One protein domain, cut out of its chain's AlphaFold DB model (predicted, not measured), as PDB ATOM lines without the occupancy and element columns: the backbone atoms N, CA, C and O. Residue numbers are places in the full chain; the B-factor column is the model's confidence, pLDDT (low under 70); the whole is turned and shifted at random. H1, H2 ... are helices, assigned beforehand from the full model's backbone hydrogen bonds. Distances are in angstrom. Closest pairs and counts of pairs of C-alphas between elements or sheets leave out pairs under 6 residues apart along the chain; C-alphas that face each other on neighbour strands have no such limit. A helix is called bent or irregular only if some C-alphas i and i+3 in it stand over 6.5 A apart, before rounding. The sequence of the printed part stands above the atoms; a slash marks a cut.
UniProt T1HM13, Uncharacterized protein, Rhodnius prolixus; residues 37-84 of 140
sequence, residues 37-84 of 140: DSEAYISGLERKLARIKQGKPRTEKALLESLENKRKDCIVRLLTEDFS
ATOM      1  N   ASP A  37       0.525 -13.788  32.201       80.25
ATOM      2  CA  ASP A  37       1.563 -13.605  33.205       80.25
ATOM      3  C   ASP A  37       1.264 -12.488  34.224       80.25
ATOM      4  O   ASP A  37       2.120 -12.192  35.060       80.25
ATOM      5  N   SER A  38       0.070 -11.876  34.220       85.69
ATOM      6  CA  SER A  38      -0.225 -10.730  35.092       85.69
ATOM      7  C   SER A  38      -0.059 -11.071  36.572       85.69
ATOM      8  O   SER A  38       0.455 -10.261  37.334       85.69
ATOM      9  N   GLU A  39      -0.425 -12.287  36.977       85.25
ATOM     10  CA  GLU A  39      -0.264 -12.769  38.354       85.25
ATOM     11  C   GLU A  39       1.219 -12.931  38.738       85.25
ATOM     12  O   GLU A  39       1.660 -12.546  39.825       85.25
ATOM     13  N   ALA A  40       2.038 -13.444  37.817       87.50
ATOM     14  CA  ALA A  40       3.479 -13.575  38.020       87.50
ATOM     15  C   ALA A  40       4.160 -12.197  38.091       87.50
ATOM     16  O   ALA A  40       5.044 -11.965  38.918       87.50
ATOM     17  N   TYR A  41       3.712 -11.259  37.258       90.25
ATOM     18  CA  TYR A  41       4.193  -9.887  37.262       90.25
ATOM     19  C   TYR A  41       3.815  -9.147  38.555       90.25
ATOM     20  O   TYR A  41       4.687  -8.565  39.207       90.25
ATOM     21  N   ILE A  42       2.547  -9.226  38.976       92.06
ATOM     22  CA  ILE A  42       2.043  -8.606  40.209       92.06
ATOM     23  C   ILE A  42       2.749  -9.191  41.434       92.06
ATOM     24  O   ILE A  42       3.289  -8.436  42.239       92.06
ATOM     25  N   SER A  43       2.869 -10.515  41.542       90.69
ATOM     26  CA  SER A  43       3.596 -11.146  42.656       90.69
ATOM     27  C   SER A  43       5.087 -10.773  42.678       90.69
ATOM     28  O   SER A  43       5.683 -10.598  43.747       90.69
ATOM     29  N   GLY A  44       5.706 -10.583  41.509       92.69
ATOM     30  CA  GLY A  44       7.058 -10.044  41.380       92.69
ATOM     31  C   GLY A  44       7.172  -8.605  41.894       92.69
ATOM     32  O   GLY A  44       8.120  -8.280  42.619       92.69
ATOM     33  N   LEU A  45       6.200  -7.753  41.561       90.00
ATOM     34  CA  LEU A  45       6.111  -6.383  42.064       90.00
ATOM     35  C   LEU A  45       5.910  -6.354  43.577       90.00
ATOM     36  O   LEU A  45       6.656  -5.667  44.270       90.00
ATOM     37  N   GLU A  46       4.975  -7.137  44.105       90.38
ATOM     38  CA  GLU A  46       4.712  -7.236  45.541       90.38
ATOM     39  C   GLU A  46       5.931  -7.736  46.308       90.38
ATOM     40  O   GLU A  46       6.272  -7.182  47.350       90.38
ATOM     41  N   ARG A  47       6.662  -8.720  45.769       88.38
ATOM     42  CA  ARG A  47       7.908  -9.209  46.369       88.38
ATOM     43  C   ARG A  47       8.986  -8.131  46.393       88.38
ATOM     44  O   ARG A  47       9.655  -7.959  47.411       88.38
ATOM     45  N   LYS A  48       9.175  -7.396  45.295       87.69
ATOM     46  CA  LYS A  48      10.121  -6.266  45.243       87.69
ATOM     47  C   LYS A  48       9.722  -5.181  46.243       87.69
ATOM     48  O   LYS A  48      10.560  -4.710  47.006       87.69
ATOM     49  N   LEU A  49       8.440  -4.850  46.292       83.50
ATOM     50  CA  LEU A  49       7.866  -3.858  47.190       83.50
ATOM     51  C   LEU A  49       8.008  -4.286  48.660       83.50
ATOM     52  O   LEU A  49       8.399  -3.473  49.494       83.50
ATOM     53  N   ALA A  50       7.795  -5.563  48.976       81.81
ATOM     54  CA  ALA A  50       8.028  -6.131  50.298       81.81
ATOM     55  C   ALA A  50       9.505  -6.042  50.703       81.81
ATOM     56  O   ALA A  50       9.790  -5.605  51.811       81.81
ATOM     57  N   ARG A  51      10.451  -6.357  49.807       78.06
ATOM     58  CA  ARG A  51      11.898  -6.205  50.074       78.06
ATOM     59  C   ARG A  51      12.282  -4.749  50.334       78.06
ATOM     60  O   ARG A  51      13.036  -4.467  51.261       78.06
ATOM     61  N   ILE A  52      11.718  -3.820  49.561       71.81
ATOM     62  CA  ILE A  52      11.922  -2.377  49.748       71.81
ATOM     63  C   ILE A  52      11.335  -1.912  51.092       71.81
ATOM     64  O   ILE A  52      11.973  -1.133  51.797       71.81
ATOM     65  N   LYS A  53      10.156  -2.416  51.484       71.12
ATOM     66  CA  LYS A  53       9.510  -2.108  52.772       71.12
ATOM     67  C   LYS A  53      10.220  -2.740  53.976       71.12
ATOM     68  O   LYS A  53      10.268  -2.121  55.034       71.12
ATOM     69  N   GLN A  54      10.774  -3.944  53.828       70.06
ATOM     70  CA  GLN A  54      11.499  -4.660  54.884       70.06
ATOM     71  C   GLN A  54      12.846  -4.006  55.228       70.06
ATOM     72  O   GLN A  54      13.313  -4.151  56.352       70.06
ATOM     73  N   GLY A  55      13.457  -3.261  54.299       64.19
ATOM     74  CA  GLY A  55      14.765  -2.628  54.512       64.19
ATOM     75  C   GLY A  55      14.774  -1.469  55.519       64.19
ATOM     76  O   GLY A  55      15.802  -1.221  56.144       64.19
ATOM     77  N   LYS A  56      13.656  -0.750  55.693       60.53
ATOM     78  CA  LYS A  56      13.432   0.266  56.741       60.53
ATOM     79  C   LYS A  56      11.990   0.770  56.610       60.53
ATOM     80  O   LYS A  56      11.586   1.062  55.482       60.53
ATOM     81  N   PRO A  57      11.220   0.968  57.694       60.00
ATOM     82  CA  PRO A  57       9.988   1.737  57.587       60.00
ATOM     83  C   PRO A  57      10.368   3.159  57.160       60.00
ATOM     84  O   PRO A  57      10.935   3.919  57.946       60.00
ATOM     85  N   ARG A  58      10.099   3.525  55.899       59.62
ATOM     86  CA  ARG A  58      10.141   4.926  55.473       59.62
ATOM     87  C   ARG A  58       8.949   5.625  56.114       59.62
ATOM     88  O   ARG A  58       7.913   5.815  55.488       59.62
ATOM     89  N   THR A  59       9.087   5.966  57.389       72.25
ATOM     90  CA  THR A  59       8.308   7.066  57.941       72.25
ATOM     91  C   THR A  59       8.652   8.300  57.114       72.25
ATOM     92  O   THR A  59       9.788   8.453  56.658       72.25
ATOM     93  N   GLU A  60       7.678   9.173  56.884       72.31
ATOM     94  CA  GLU A  60       7.876  10.433  56.158       72.31
ATOM     95  C   GLU A  60       9.117  11.189  56.668       72.31
ATOM     96  O   GLU A  60       9.932  11.675  55.890       72.31
ATOM     97  N   LYS A  61       9.342  11.137  57.988       74.88
ATOM     98  CA  LYS A  61      10.530  11.675  58.660       74.88
ATOM     99  C   LYS A  61      11.847  11.030  58.210       74.88
ATOM    100  O   LYS A  61      12.794  11.753  57.932       74.88
ATOM    101  N   ALA A  62      11.914   9.703  58.083       79.50
ATOM    102  CA  ALA A  62      13.122   9.006  57.626       79.50
ATOM    103  C   ALA A  62      13.434   9.271  56.141       79.50
ATOM    104  O   ALA A  62      14.596   9.262  55.732       79.50
ATOM    105  N   LEU A  63      12.404   9.512  55.320       81.31
ATOM    106  CA  LEU A  63      12.581   9.926  53.926       81.31
ATOM    107  C   LEU A  63      13.125  11.356  53.835       81.31
ATOM    108  O   LEU A  63      14.075  11.594  53.091       81.31
ATOM    109  N   LEU A  64      12.544  12.280  54.604       86.69
ATOM    110  CA  LEU A  64      12.989  13.671  54.679       86.69
ATOM    111  C   LEU A  64      14.434  13.772  55.175       86.69
ATOM    112  O   LEU A  64      15.240  14.456  54.554       86.69
ATOM    113  N   GLU A  65      14.792  13.018  56.213       87.62
ATOM    114  CA  GLU A  65      16.164  12.942  56.728       87.62
ATOM    115  C   GLU A  65      17.140  12.381  55.678       87.62
ATOM    116  O   GLU A  65      18.232  12.912  55.481       87.62
ATOM    117  N   SER A  66      16.737  11.347  54.928       86.50
ATOM    118  CA  SER A  66      17.546  10.815  53.825       86.50
ATOM    119  C   SER A  66      17.754  11.838  52.703       86.50
ATOM    120  O   SER A  66      18.839  11.881  52.123       86.50
ATOM    121  N   LEU A  67      16.730  12.627  52.371       89.25
ATOM    122  CA  LEU A  67      16.807  13.686  51.361       89.25
ATOM    123  C   LEU A  67      17.702  14.834  51.828       89.25
ATOM    124  O   LEU A  67      18.539  15.312  51.064       89.25
ATOM    125  N   GLU A  68      17.569  15.241  53.088       91.88
ATOM    126  CA  GLU A  68      18.398  16.281  53.684       91.88
ATOM    127  C   GLU A  68      19.874  15.867  53.712       91.88
ATOM    128  O   GLU A  68      20.743  16.652  53.323       91.88
ATOM    129  N   ASN A  69      20.158  14.618  54.089       90.75
ATOM    130  CA  ASN A  69      21.510  14.070  54.071       90.75
ATOM    131  C   ASN A  69      22.082  14.034  52.651       90.75
ATOM    132  O   ASN A  69      23.202  14.489  52.447       90.75
ATOM    133  N   LYS A  70      21.305  13.597  51.652       92.56
ATOM    134  CA  LYS A  70      21.740  13.618  50.244       92.56
ATOM    135  C   LYS A  70      21.978  15.031  49.711       92.56
ATOM    136  O   LYS A  70      22.927  15.241  48.961       92.56
ATOM    137  N   ARG A  71      21.166  16.011  50.122       93.56
ATOM    138  CA  ARG A  71      21.373  17.424  49.775       93.56
ATOM    139  C   ARG A  71      22.697  17.941  50.335       93.56
ATOM    140  O   ARG A  71      23.453  18.572  49.606       93.56
ATOM    141  N   LYS A  72      22.972  17.676  51.617       93.44
ATOM    142  CA  LYS A  72      24.228  18.073  52.274       93.44
ATOM    143  C   LYS A  72      25.431  17.419  51.601       93.44
ATOM    144  O   LYS A  72      26.377  18.118  51.272       93.44
ATOM    145  N   ASP A  73      25.349  16.121  51.334       90.44
ATOM    146  CA  ASP A  73      26.393  15.333  50.668       90.44
ATOM    147  C   ASP A  73      26.717  15.879  49.266       90.44
ATOM    148  O   ASP A  73      27.874  16.086  48.916       90.44
ATOM    149  N   CYS A  74      25.689  16.239  48.491       88.50
ATOM    150  CA  CYS A  74      25.859  16.873  47.185       88.50
ATOM    151  C   CYS A  74      26.531  18.249  47.272       88.50
ATOM    152  O   CYS A  74      27.367  18.567  46.434       88.50
ATOM    153  N   ILE A  75      26.157  19.068  48.260       90.62
ATOM    154  CA  ILE A  75      26.757  20.393  48.467       90.62
ATOM    155  C   ILE A  75      28.221  20.251  48.874       90.62
ATOM    156  O   ILE A  75      29.062  20.963  48.342       90.62
ATOM    157  N   VAL A  76      28.528  19.330  49.792       89.75
ATOM    158  CA  VAL A  76      29.908  19.051  50.199       89.75
ATOM    159  C   VAL A  76      30.713  18.625  48.985       89.75
ATOM    160  O   VAL A  76      31.707  19.274  48.698       89.75
ATOM    161  N   ARG A  77      30.229  17.642  48.216       84.56
ATOM    162  CA  ARG A  77      30.883  17.193  46.985       84.56
ATOM    163  C   ARG A  77      31.141  18.350  46.020       84.56
ATOM    164  O   ARG A  77      32.276  18.537  45.629       84.56
ATOM    165  N   LEU A  78      30.138  19.182  45.732       83.50
ATOM    166  CA  LEU A  78      30.288  20.340  44.840       83.50
ATOM    167  C   LEU A  78      31.340  21.354  45.325       83.50
ATOM    168  O   LEU A  78      31.963  22.026  44.513       83.50
ATOM    169  N   LEU A  79      31.492  21.506  46.642       86.06
ATOM    170  CA  LEU A  79      32.424  22.459  47.246       86.06
ATOM    171  C   LEU A  79      33.834  21.891  47.435       86.06
ATOM    172  O   LEU A  79      34.779  22.668  47.529       86.06
ATOM    173  N   THR A  80      33.972  20.570  47.561       83.12
ATOM    174  CA  THR A  80      35.259  19.890  47.783       83.12
ATOM    175  C   THR A  80      35.857  19.300  46.515       83.12
ATOM    176  O   THR A  80      37.050  19.025  46.484       83.12
ATOM    177  N   GLU A  81      35.035  19.037  45.502       71.56
ATOM    178  CA  GLU A  81      35.471  18.546  44.201       71.56
ATOM    179  C   GLU A  81      35.995  19.753  43.412       71.56
ATOM    180  O   GLU A  81      35.227  20.589  42.932       71.56
ATOM    181  N   ASP A  82      37.322  19.875  43.325       63.59
ATOM    182  CA  ASP A  82      37.966  20.734  42.335       63.59
ATOM    183  C   ASP A  82      37.510  20.217  40.967       63.59
ATOM    184  O   ASP A  82      37.954  19.160  40.522       63.59
ATOM    185  N   PHE A  83      36.559  20.910  40.338       56.38
ATOM    186  CA  PHE A  83      36.037  20.552  39.020       56.38
ATOM    187  C   PHE A  83      37.159  20.614  37.972       56.38
ATOM    188  O   PHE A  83      37.312  21.602  37.255       56.38
ATOM    189  N   SER A  84      37.917  19.530  37.834       54.03
ATOM    190  CA  SER A  84      38.343  19.089  36.517       54.03
ATOM    191  C   SER A  84      37.102  18.467  35.893       54.03
ATOM    192  O   SER A  84      36.612  17.448  36.367       54.03
TER     193      SER A  84
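What this domain is: This is residues 37 to 84 of the 140 residues of an uncharacterized protein of Rhodnius prolixus (UniProt T1HM13). Two helices, H1 and then H2, make the two arms of a wide, open V; residues 55 to 59 join them at its corner, and the arms have no contact with each other. A short tail, residues 81 to 84, follows H2 at the far end of its arm. The printed part has 48 residues, with two named helices in the order H1, H2 and no named strand, and its class is all helix. It is extended, with a radius of gyration of the C-alphas of 17.5 A, and flat, spanning 51 by 29 by 13 A.

How they stand to each other: H1, residues 38 to 54, is apart from H2, residues 60 to 80: no C-alpha of the one is within 8 A of the other. The link between them is tight, with 5 residues. In both H1 and H2 every O i to N i+4 pair is within hydrogen-bond range. Neither helix is bent. Residues 37 to 57, of which 38 to 54 belong to H1, stand free, and so do residues 67 to 84, of which 67 to 80 belong to H2.

Where its parts are: H1 begins at C-alpha 38, at (-0.225, -10.730, 35.092), and ends at C-alpha 54, at (11.499, -4.660, 54.884), a length of 23.8 A. H2, the longest helix with 21 residues, measures 30.2 A from C-alpha 60 to C-alpha 80, which is at (35.259, 19.890, 47.783).

The domain as a whole: The two C-alphas farthest apart, those of Glu 39 and Asp 82, are 51.0 A apart. The printed part has no cut, and no link is long. The mean pLDDT of the printed part is 81.2; residues 55 to 58 and 82 to 84 are under 70.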